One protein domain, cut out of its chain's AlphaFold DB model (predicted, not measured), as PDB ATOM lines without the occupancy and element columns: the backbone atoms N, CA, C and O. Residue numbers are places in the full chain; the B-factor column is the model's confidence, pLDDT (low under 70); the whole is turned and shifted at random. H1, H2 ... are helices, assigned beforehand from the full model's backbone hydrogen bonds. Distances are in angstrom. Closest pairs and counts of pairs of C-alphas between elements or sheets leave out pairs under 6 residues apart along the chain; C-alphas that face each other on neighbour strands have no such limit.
ATOM      1  N   ILE A 180      35.874 -16.735 -31.782       88.06
ATOM      2  CA  ILE A 180      36.228 -16.984 -33.187       88.06
ATOM      3  C   ILE A 180      36.439 -18.477 -33.455       88.06
ATOM      4  O   ILE A 180      36.469 -19.309 -32.552       88.06
ATOM      5  N   THR A 181      36.548 -18.858 -34.725       90.06
ATOM      6  CA  THR A 181      36.880 -20.235 -35.117       90.06
ATOM      7  C   THR A 181      38.362 -20.530 -34.888       90.06
ATOM      8  O   THR A 181      39.205 -19.636 -34.946       90.06
ATOM      9  N   SER A 182      38.706 -21.803 -34.683       86.44
ATOM     10  CA  SER A 182      40.105 -22.226 -34.565       86.44
ATOM     11  C   SER A 182      40.914 -21.895 -35.823       86.44
ATOM     12  O   SER A 182      42.097 -21.588 -35.726       86.44
ATOM     13  N   GLU A 183      40.292 -21.901 -37.007       87.88
ATOM     14  CA  GLU A 183      40.936 -21.462 -38.246       87.88
ATOM     15  C   GLU A 183      41.267 -19.960 -38.236       87.88
ATOM     16  O   GLU A 183      42.375 -19.580 -38.616       87.88
ATOM     17  N   GLN A 184      40.344 -19.117 -37.764       88.94
ATOM     18  CA  GLN A 184      40.563 -17.674 -37.610       88.94
ATOM     19  C   GLN A 184      41.659 -17.378 -36.577       88.94
ATOM     20  O   GLN A 184      42.571 -16.599 -36.849       88.94
ATOM     21  N   ALA A 185      41.616 -18.047 -35.422       86.50
ATOM     22  CA  ALA A 185      42.635 -17.918 -34.385       86.50
ATOM     23  C   ALA A 185      44.012 -18.386 -34.883       86.50
ATOM     24  O   ALA A 185      45.007 -17.690 -34.707       86.50
ATOM     25  N   SER A 186      44.081 -19.520 -35.588       84.69
ATOM     26  CA  SER A 186      45.332 -20.000 -36.185       84.69
ATOM     27  C   SER A 186      45.892 -19.023 -37.218       84.69
ATOM     28  O   SER A 186      47.110 -18.875 -37.304       84.69
ATOM     29  N   CYS A 187      45.035 -18.369 -38.004       86.81
ATOM     30  CA  CYS A 187      45.461 -17.347 -38.954       86.81
ATOM     31  C   CYS A 187      46.049 -16.127 -38.230       86.81
ATOM     32  O   CYS A 187      47.167 -15.719 -38.535       86.81
ATOM     33  N   LEU A 188      45.360 -15.623 -37.200       82.31
ATOM     34  CA  LEU A 188      45.799 -14.471 -36.406       82.31
ATOM     35  C   LEU A 188      47.190 -14.679 -35.780       82.31
ATOM     36  O   LEU A 188      47.979 -13.744 -35.679       82.31
ATOM     37  N   MET A 189      47.483 -15.915 -35.382       76.94
ATOM     38  CA  MET A 189      48.744 -16.313 -34.753       76.94
ATOM     39  C   MET A 189      49.897 -16.529 -35.741       76.94
ATOM     40  O   MET A 189      51.048 -16.591 -35.319       76.94
ATOM     41  N   THR A 190      49.609 -16.704 -37.033       78.50
ATOM     42  CA  THR A 190      50.616 -17.067 -38.050       78.50
ATOM     43  C   THR A 190      50.766 -16.052 -39.181       78.50
ATOM     44  O   THR A 190      51.702 -16.183 -39.970       78.50
ATOM     45  N   SER A 191      49.876 -15.058 -39.267       75.69
ATOM     46  CA  SER A 191      49.988 -13.944 -40.212       75.69
ATOM     47  C   SER A 191      51.267 -13.139 -39.952       75.69
ATOM     48  O   SER A 191      51.700 -12.997 -38.808       75.69
ATOM     49  N   GLU A 192      51.877 -12.605 -41.018       65.38
ATOM     50  CA  GLU A 192      53.110 -11.799 -40.940       65.38
ATOM     51  C   GLU A 192      52.914 -10.512 -40.126       65.38
ATOM     52  O   GLU A 192      53.866 -10.028 -39.521       65.38
ATOM     53  N   ASN A 193      51.677 -10.016 -40.062       62.78
ATOM     54  CA  ASN A 193      51.284  -8.880 -39.235       62.78
ATOM     55  C   ASN A 193      50.513  -9.322 -37.977       62.78
ATOM     56  O   ASN A 193      49.957  -8.479 -37.291       62.78
ATOM     57  N   GLY A 194      50.436 -10.625 -37.681       63.78
ATOM     58  CA  GLY A 194      49.554 -11.210 -36.669       63.78
ATOM     59  C   GLY A 194      49.550 -10.497 -35.312       63.78
ATOM     60  O   GLY A 194      50.518  -9.844 -34.920       63.78
ATOM     61  N   ILE A 195      48.458 -10.657 -34.554       64.75
ATOM     62  CA  ILE A 195      48.209  -9.864 -33.335       64.75
ATOM     63  C   ILE A 195      49.344  -9.964 -32.312       64.75
ATOM     64  O   ILE A 195      49.557  -9.038 -31.546       64.75
ATOM     65  N   VAL A 196      50.079 -11.080 -32.297       63.12
ATOM     66  CA  VAL A 196      51.211 -11.294 -31.390       63.12
ATOM     67  C   VAL A 196      52.359 -10.343 -31.711       63.12
ATOM     68  O   VAL A 196      52.893  -9.725 -30.799       63.12
ATOM     69  N   GLU A 197      52.699 -10.163 -32.987       62.69
ATOM     70  CA  GLU A 197      53.749  -9.226 -33.399       62.69
ATOM     71  C   GLU A 197      53.302  -7.779 -33.153       62.69
ATOM     72  O   GLU A 197      54.071  -6.976 -32.628       62.69
ATOM     73  N   LEU A 198      52.027  -7.469 -33.417       62.66
ATOM     74  CA  LEU A 198      51.431  -6.166 -33.105       62.66
ATOM     75  C   LEU A 198      51.433  -5.865 -31.597       62.66
ATOM     76  O   LEU A 198      51.812  -4.768 -31.197       62.66
ATOM     77  N   LEU A 199      51.081  -6.831 -30.747       60.03
ATOM     78  CA  LEU A 199      51.086  -6.674 -29.287       60.03
ATOM     79  C   LEU A 199      52.508  -6.565 -28.723       60.03
ATOM     80  O   LEU A 199      52.727  -5.854 -27.744       60.03
ATOM     81  N   ILE A 200      53.482  -7.238 -29.342       60.97
ATOM     82  CA  ILE A 200      54.901  -7.138 -28.971       60.97
ATOM     83  C   ILE A 200      55.514  -5.813 -29.457       60.97
ATOM     84  O   ILE A 200      56.424  -5.293 -28.807       60.97
ATOM     85  N   SER A 201      55.012  -5.242 -30.558       61.97
ATOM     86  CA  SER A 201      55.531  -4.002 -31.156       61.97
ATOM     87  C   SER A 201      55.336  -2.747 -30.290       61.97
ATOM     88  O   SER A 201      56.040  -1.755 -30.487       61.97
ATOM     89  N   GLY A 202      54.495  -2.825 -29.253       60.62
ATOM     90  CA  GLY A 202      54.243  -1.741 -28.304       60.62
ATOM     91  C   GLY A 202      53.205  -0.731 -28.796       60.62
ATOM     92  O   GLY A 202      52.721  -0.795 -29.922       60.62
ATOM     93  N   GLU A 203      52.828   0.200 -27.919       62.06
ATOM     94  CA  GLU A 203      51.876   1.263 -28.254       62.06
ATOM     95  C   GLU A 203      52.509   2.261 -29.244       62.06
ATOM     96  O   GLU A 203      53.658   2.676 -29.035       62.06
ATOM     97  N   PRO A 204      51.792   2.672 -30.309       71.44
ATOM     98  CA  PRO A 204      52.327   3.595 -31.302       71.44
ATOM     99  C   PRO A 204      52.664   4.944 -30.656       71.44
ATOM    100  O   PRO A 204      51.856   5.532 -29.938       71.44
ATOM    101  N   SER A 205      53.867   5.458 -30.923       69.81
ATOM    102  CA  SER A 205      54.379   6.691 -30.306       69.81
ATOM    103  C   SER A 205      54.166   7.941 -31.168       69.81
ATOM    104  O   SER A 205      54.461   9.062 -30.742       69.81
ATOM    105  N   SER A 206      53.661   7.756 -32.390       75.31
ATOM    106  CA  SER A 206      53.398   8.809 -33.370       75.31
ATOM    107  C   SER A 206      52.157   8.504 -34.214       75.31
ATOM    108  O   SER A 206      51.738   7.355 -34.321       75.31
ATOM    109  N   GLU A 207      51.589   9.533 -34.850       73.50
ATOM    110  CA  GLU A 207      50.432   9.392 -35.750       73.50
ATOM    111  C   GLU A 207      50.718   8.456 -36.934       73.50
ATOM    112  O   GLU A 207      49.848   7.693 -37.344       73.50
ATOM    113  N   GLU A 208      51.941   8.493 -37.476       74.69
ATOM    114  CA  GLU A 208      52.353   7.627 -38.588       74.69
ATOM    115  C   GLU A 208      52.381   6.151 -38.160       74.69
ATOM    116  O   GLU A 208      51.832   5.308 -38.863       74.69
ATOM    117  N   GLU A 209      52.924   5.853 -36.974       73.31
ATOM    118  CA  GLU A 209      52.937   4.497 -36.402       73.31
ATOM    119  C   GLU A 209      51.526   4.014 -36.036       73.31
ATOM    120  O   GLU A 209      51.202   2.845 -36.224       73.31
ATOM    121  N   ALA A 210      50.659   4.908 -35.551       77.12
ATOM    122  CA  ALA A 210      49.275   4.567 -35.230       77.12
ATOM    123  C   ALA A 210      48.463   4.231 -36.491       77.12
ATOM    124  O   ALA A 210      47.674   3.288 -36.485       77.12
ATOM    125  N   MET A 211      48.674   4.971 -37.585       76.25
ATOM    126  CA  MET A 211      48.051   4.661 -38.875       76.25
ATOM    127  C   MET A 211      48.567   3.341 -39.457       76.25
ATOM    128  O   MET A 211      47.763   2.560 -39.956       76.25
ATOM    129  N   GLU A 212      49.868   3.065 -39.351       74.12
ATOM    130  CA  GLU A 212      50.462   1.792 -39.785       74.12
ATOM    131  C   GLU A 212      49.920   0.605 -38.968       74.12
ATOM    132  O   GLU A 212      49.551  -0.424 -39.531       74.12
ATOM    133  N   PHE A 213      49.774   0.776 -37.651       75.94
ATOM    134  CA  PHE A 213      49.173  -0.215 -36.757       75.94
ATOM    135  C   PHE A 213      47.709  -0.513 -37.118       75.94
ATOM    136  O   PHE A 213      47.303  -1.673 -37.195       75.94
ATOM    137  N   LEU A 214      46.909   0.527 -37.381       76.88
ATOM    138  CA  LEU A 214      45.514   0.368 -37.797       76.88
ATOM    139  C   LEU A 214      45.395  -0.287 -39.180       76.88
ATOM    140  O   LEU A 214      44.533  -1.145 -39.368       76.88
ATOM    141  N   GLU A 215      46.257   0.077 -40.133       77.75
ATOM    142  CA  GLU A 215      46.297  -0.550 -41.460       77.75
ATOM    143  C   GLU A 215      46.627  -2.045 -41.352       77.75
ATOM    144  O   GLU A 215      45.935  -2.868 -41.954       77.75
ATOM    145  N   ALA A 216      47.596  -2.406 -40.506       78.12
ATOM    146  CA  ALA A 216      47.944  -3.796 -40.235       78.12
ATOM    147  C   ALA A 216      46.760  -4.583 -39.644       78.12
ATOM    148  O   ALA A 216      46.449  -5.669 -40.132       78.12
ATOM    149  N   ILE A 217      46.042  -4.032 -38.655       77.00
ATOM    150  CA  ILE A 217      44.851  -4.681 -38.072       77.00
ATOM    151  C   ILE A 217      43.774  -4.925 -39.130       77.00
ATOM    152  O   ILE A 217      43.210  -6.021 -39.191       77.00
ATOM    153  N   VAL A 218      43.491  -3.930 -39.975       80.00
ATOM    154  CA  VAL A 218      42.492  -4.068 -41.042       80.00
ATOM    155  C   VAL A 218      42.920  -5.139 -42.045       80.00
ATOM    156  O   VAL A 218      42.104  -5.990 -42.403       80.00
ATOM    157  N   GLU A 219      44.189  -5.162 -42.453       80.94
ATOM    158  CA  GLU A 219      44.713  -6.168 -43.379       80.94
ATOM    159  C   GLU A 219      44.587  -7.591 -42.814       80.94
ATOM    160  O   GLU A 219      44.032  -8.464 -43.481       80.94
ATOM    161  N   ILE A 220      45.004  -7.813 -41.563       82.06
ATOM    162  CA  ILE A 220      44.906  -9.126 -40.901       82.06
ATOM    163  C   ILE A 220      43.450  -9.530 -40.716       82.06
ATOM    164  O   ILE A 220      43.104 -10.698 -40.877       82.06
ATOM    165  N   SER A 221      42.580  -8.578 -40.368       80.19
ATOM    166  CA  SER A 221      41.165  -8.875 -40.174       80.19
ATOM    167  C   SER A 221      40.528  -9.397 -41.461       80.19
ATOM    168  O   SER A 221      39.794 -10.380 -41.412       80.19
ATOM    169  N   ALA A 222      40.877  -8.818 -42.613       82.31
ATOM    170  CA  ALA A 222      40.410  -9.264 -43.917       82.31
ATOM    171  C   ALA A 222      41.093 -10.567 -44.364       82.31
ATOM    172  O   ALA A 222      40.467 -11.432 -44.976       82.31
ATOM    173  N   GLU A 223      42.382 -10.733 -44.056       85.25
ATOM    174  CA  GLU A 223      43.127 -11.960 -44.351       85.25
ATOM    175  C   GLU A 223      42.548 -13.162 -43.590       85.25
ATOM    176  O   GLU A 223      42.339 -14.234 -44.166       85.25
ATOM    177  N   CYS A 224      42.259 -12.968 -42.304       86.88
ATOM    178  CA  CYS A 224      41.802 -14.015 -41.405       86.88
ATOM    179  C   CYS A 224      40.280 -14.143 -41.324       86.88
ATOM    180  O   CYS A 224      39.800 -15.073 -40.679       86.88
ATOM    181  N   GLY A 225      39.511 -13.278 -41.987       83.75
ATOM    182  CA  GLY A 225      38.049 -13.332 -41.977       83.75
ATOM    183  C   GLY A 225      37.438 -12.932 -40.627       83.75
ATOM    184  O   GLY A 225      36.489 -13.565 -40.168       83.75
ATOM    185  N   LEU A 226      38.052 -11.977 -39.929       83.44
ATOM    186  CA  LEU A 226      37.672 -11.466 -38.606       83.44
ATOM    187  C   LEU A 226      36.878 -10.156 -38.690       83.44
ATOM    188  O   LEU A 226      36.720  -9.459 -37.688       83.44
ATOM    189  N   GLU A 227      36.375  -9.800 -39.868       78.38
ATOM    190  CA  GLU A 227      35.705  -8.523 -40.096       78.38
ATOM    191  C   GLU A 227      34.452  -8.386 -39.223       78.38
ATOM    192  O   GLU A 227      34.211  -7.325 -38.660       78.38
ATOM    193  N   ASP A 228      33.699  -9.470 -39.029       77.25
ATOM    194  CA  ASP A 228      32.532  -9.488 -38.137       77.25
ATOM    195  C   ASP A 228      32.923  -9.333 -36.651       77.25
ATOM    196  O   ASP A 228      32.154  -8.808 -35.850       77.25
ATOM    197  N   VAL A 229      34.121  -9.796 -36.272       75.06
ATOM    198  CA  VAL A 229      34.617  -9.821 -34.882       75.06
ATOM    199  C   VAL A 229      35.090  -8.438 -34.459       75.06
ATOM    200  O   VAL A 229      34.790  -7.983 -33.359       75.06
ATOM    201  N   PHE A 230      35.785  -7.747 -35.360       71.25
ATOM    202  CA  PHE A 230      36.251  -6.379 -35.148       71.25
ATOM    203  C   PHE A 230      35.218  -5.317 -35.564       71.25
ATOM    204  O   PHE A 230      35.528  -4.129 -35.547       71.25
ATOM    205  N   GLY A 231      33.998  -5.716 -35.950       68.00
ATOM    206  CA  GLY A 231      32.957  -4.788 -36.412       68.00
ATOM    207  C   GLY A 231      33.314  -4.056 -37.713       68.00
ATOM    208  O   GLY A 231      32.761  -3.002 -38.012       68.00
ATOM    209  N   LEU A 232      34.247  -4.604 -38.492       67.38
ATOM    210  CA  LEU A 232      34.738  -4.064 -39.761       67.38
ATOM    211  C   LEU A 232      33.886  -4.515 -40.960       67.38
ATOM    212  O   LEU A 232      34.027  -3.978 -42.061       67.38
ATOM    213  N   SER A 233      32.980  -5.476 -40.761       60.44
ATOM    214  CA  SER A 233      32.034  -5.956 -41.776       60.44
ATOM    215  C   SER A 233      31.117  -4.848 -42.304       60.44
ATOM    216  O   SER A 233      30.821  -4.808 -43.500       60.44
ATOM    217  N   ASP A 234      30.714  -3.915 -41.435       51.34
ATOM    218  CA  ASP A 234      29.894  -2.759 -41.812       51.34
ATOM    219  C   ASP A 234      30.743  -1.692 -42.529       51.34
ATOM    220  O   ASP A 234      30.333  -1.140 -43.554       51.34
ATOM    221  N   ILE A 235      32.004  -1.534 -42.112       52.41
ATOM    222  CA  ILE A 235      32.968  -0.586 -42.690       52.41
ATOM    223  C   ILE A 235      33.339  -0.969 -44.132       52.41
ATOM    224  O   ILE A 235      33.439  -0.105 -45.001       52.41
ATOM    225  N   SER A 236      33.457  -2.267 -44.435       46.56
ATOM    226  CA  SER A 236      33.734  -2.784 -45.787       46.56
ATOM    227  C   SER A 236      32.675  -2.387 -46.828       46.56
ATOM    228  O   SER A 236      32.996  -2.297 -48.018       46.56
ATOM    229  N   SER A 237      31.422  -2.185 -46.413       43.62
ATOM    230  CA  SER A 237      30.313  -1.855 -47.317       43.62
ATOM    231  C   SER A 237      29.957  -0.365 -47.341       43.62
ATOM    232  O   SER A 237      29.360   0.098 -48.317       43.62
ATOM    233  N   GLU A 238      30.386   0.392 -46.328       41.81
ATOM    234  CA  GLU A 238      30.214   1.846 -46.229       41.81
ATOM    235  C   GLU A 238      31.428   2.653 -46.723       41.81
ATOM    236  O   GLU A 238      31.251   3.798 -47.139       41.81
ATOM    237  N   LEU A 239      32.628   2.066 -46.846       47.28
ATOM    238  CA  LEU A 239      33.794   2.790 -47.387       47.28
ATOM    239  C   LEU A 239      33.705   3.125 -48.893       47.28
ATOM    240  O   LEU A 239      34.497   3.911 -49.402       47.28
ATOM    241  N   GLU A 240      32.729   2.566 -49.613       45.19
ATOM    242  CA  GLU A 240      32.403   2.967 -50.992       45.19
ATOM    243  C   GLU A 240      31.171   3.903 -51.059       45.19
ATOM    244  O   GLU A 240      30.721   4.244 -52.160       45.19
TER     245      GLU A 240
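What this domain is: This is residues 180 to 240 of the 355 residues of an uncharacterized protein of Acidimicrobiaceae bacterium (UniProt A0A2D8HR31). H1 and H2, roughly end to end, run back along one side of the long helix H3, and short H4 sits crosswise on its other side; residues 205 to 211 stick out. The printed part has 61 residues with four named helices, H1 to H4 in order, and no named strand: all helix. It is flat, 30 by 30 by 14 A, and only just compact, close to loose, with a radius of gyration of the C-alphas of 12.1 A.

How they stand to each other: H3, residues 207 to 224, touches H1, residues 182 to 190, with residues 220 to 224 alone; the closest C-alphas, of Cys 224 and Gln 184, are 5.4 A apart. They run opposite ways at a steep tilt of 39 degrees. H2, residues 195 to 200, is close to H3 but not clearly touching: the closest C-alphas, of Leu 198 and Phe 213, are 7.3 A apart. H4, residues 232 to 238, is about perpendicular to H3, at 81 degrees. Every O i to N i+4 pair is within hydrogen-bond range in H1, H2 and H3, and 2 of 3 in H4.

Where its parts are: H3 spans 25.6 A, from C-alpha 207 at (50.432, 9.392, -35.750) to C-alpha 224 at (41.802, -14.015, -41.405).

The domain as a whole: The printed part has no cut. Residues 192 to 203, 205 and 231 to 240 have pLDDT under 70.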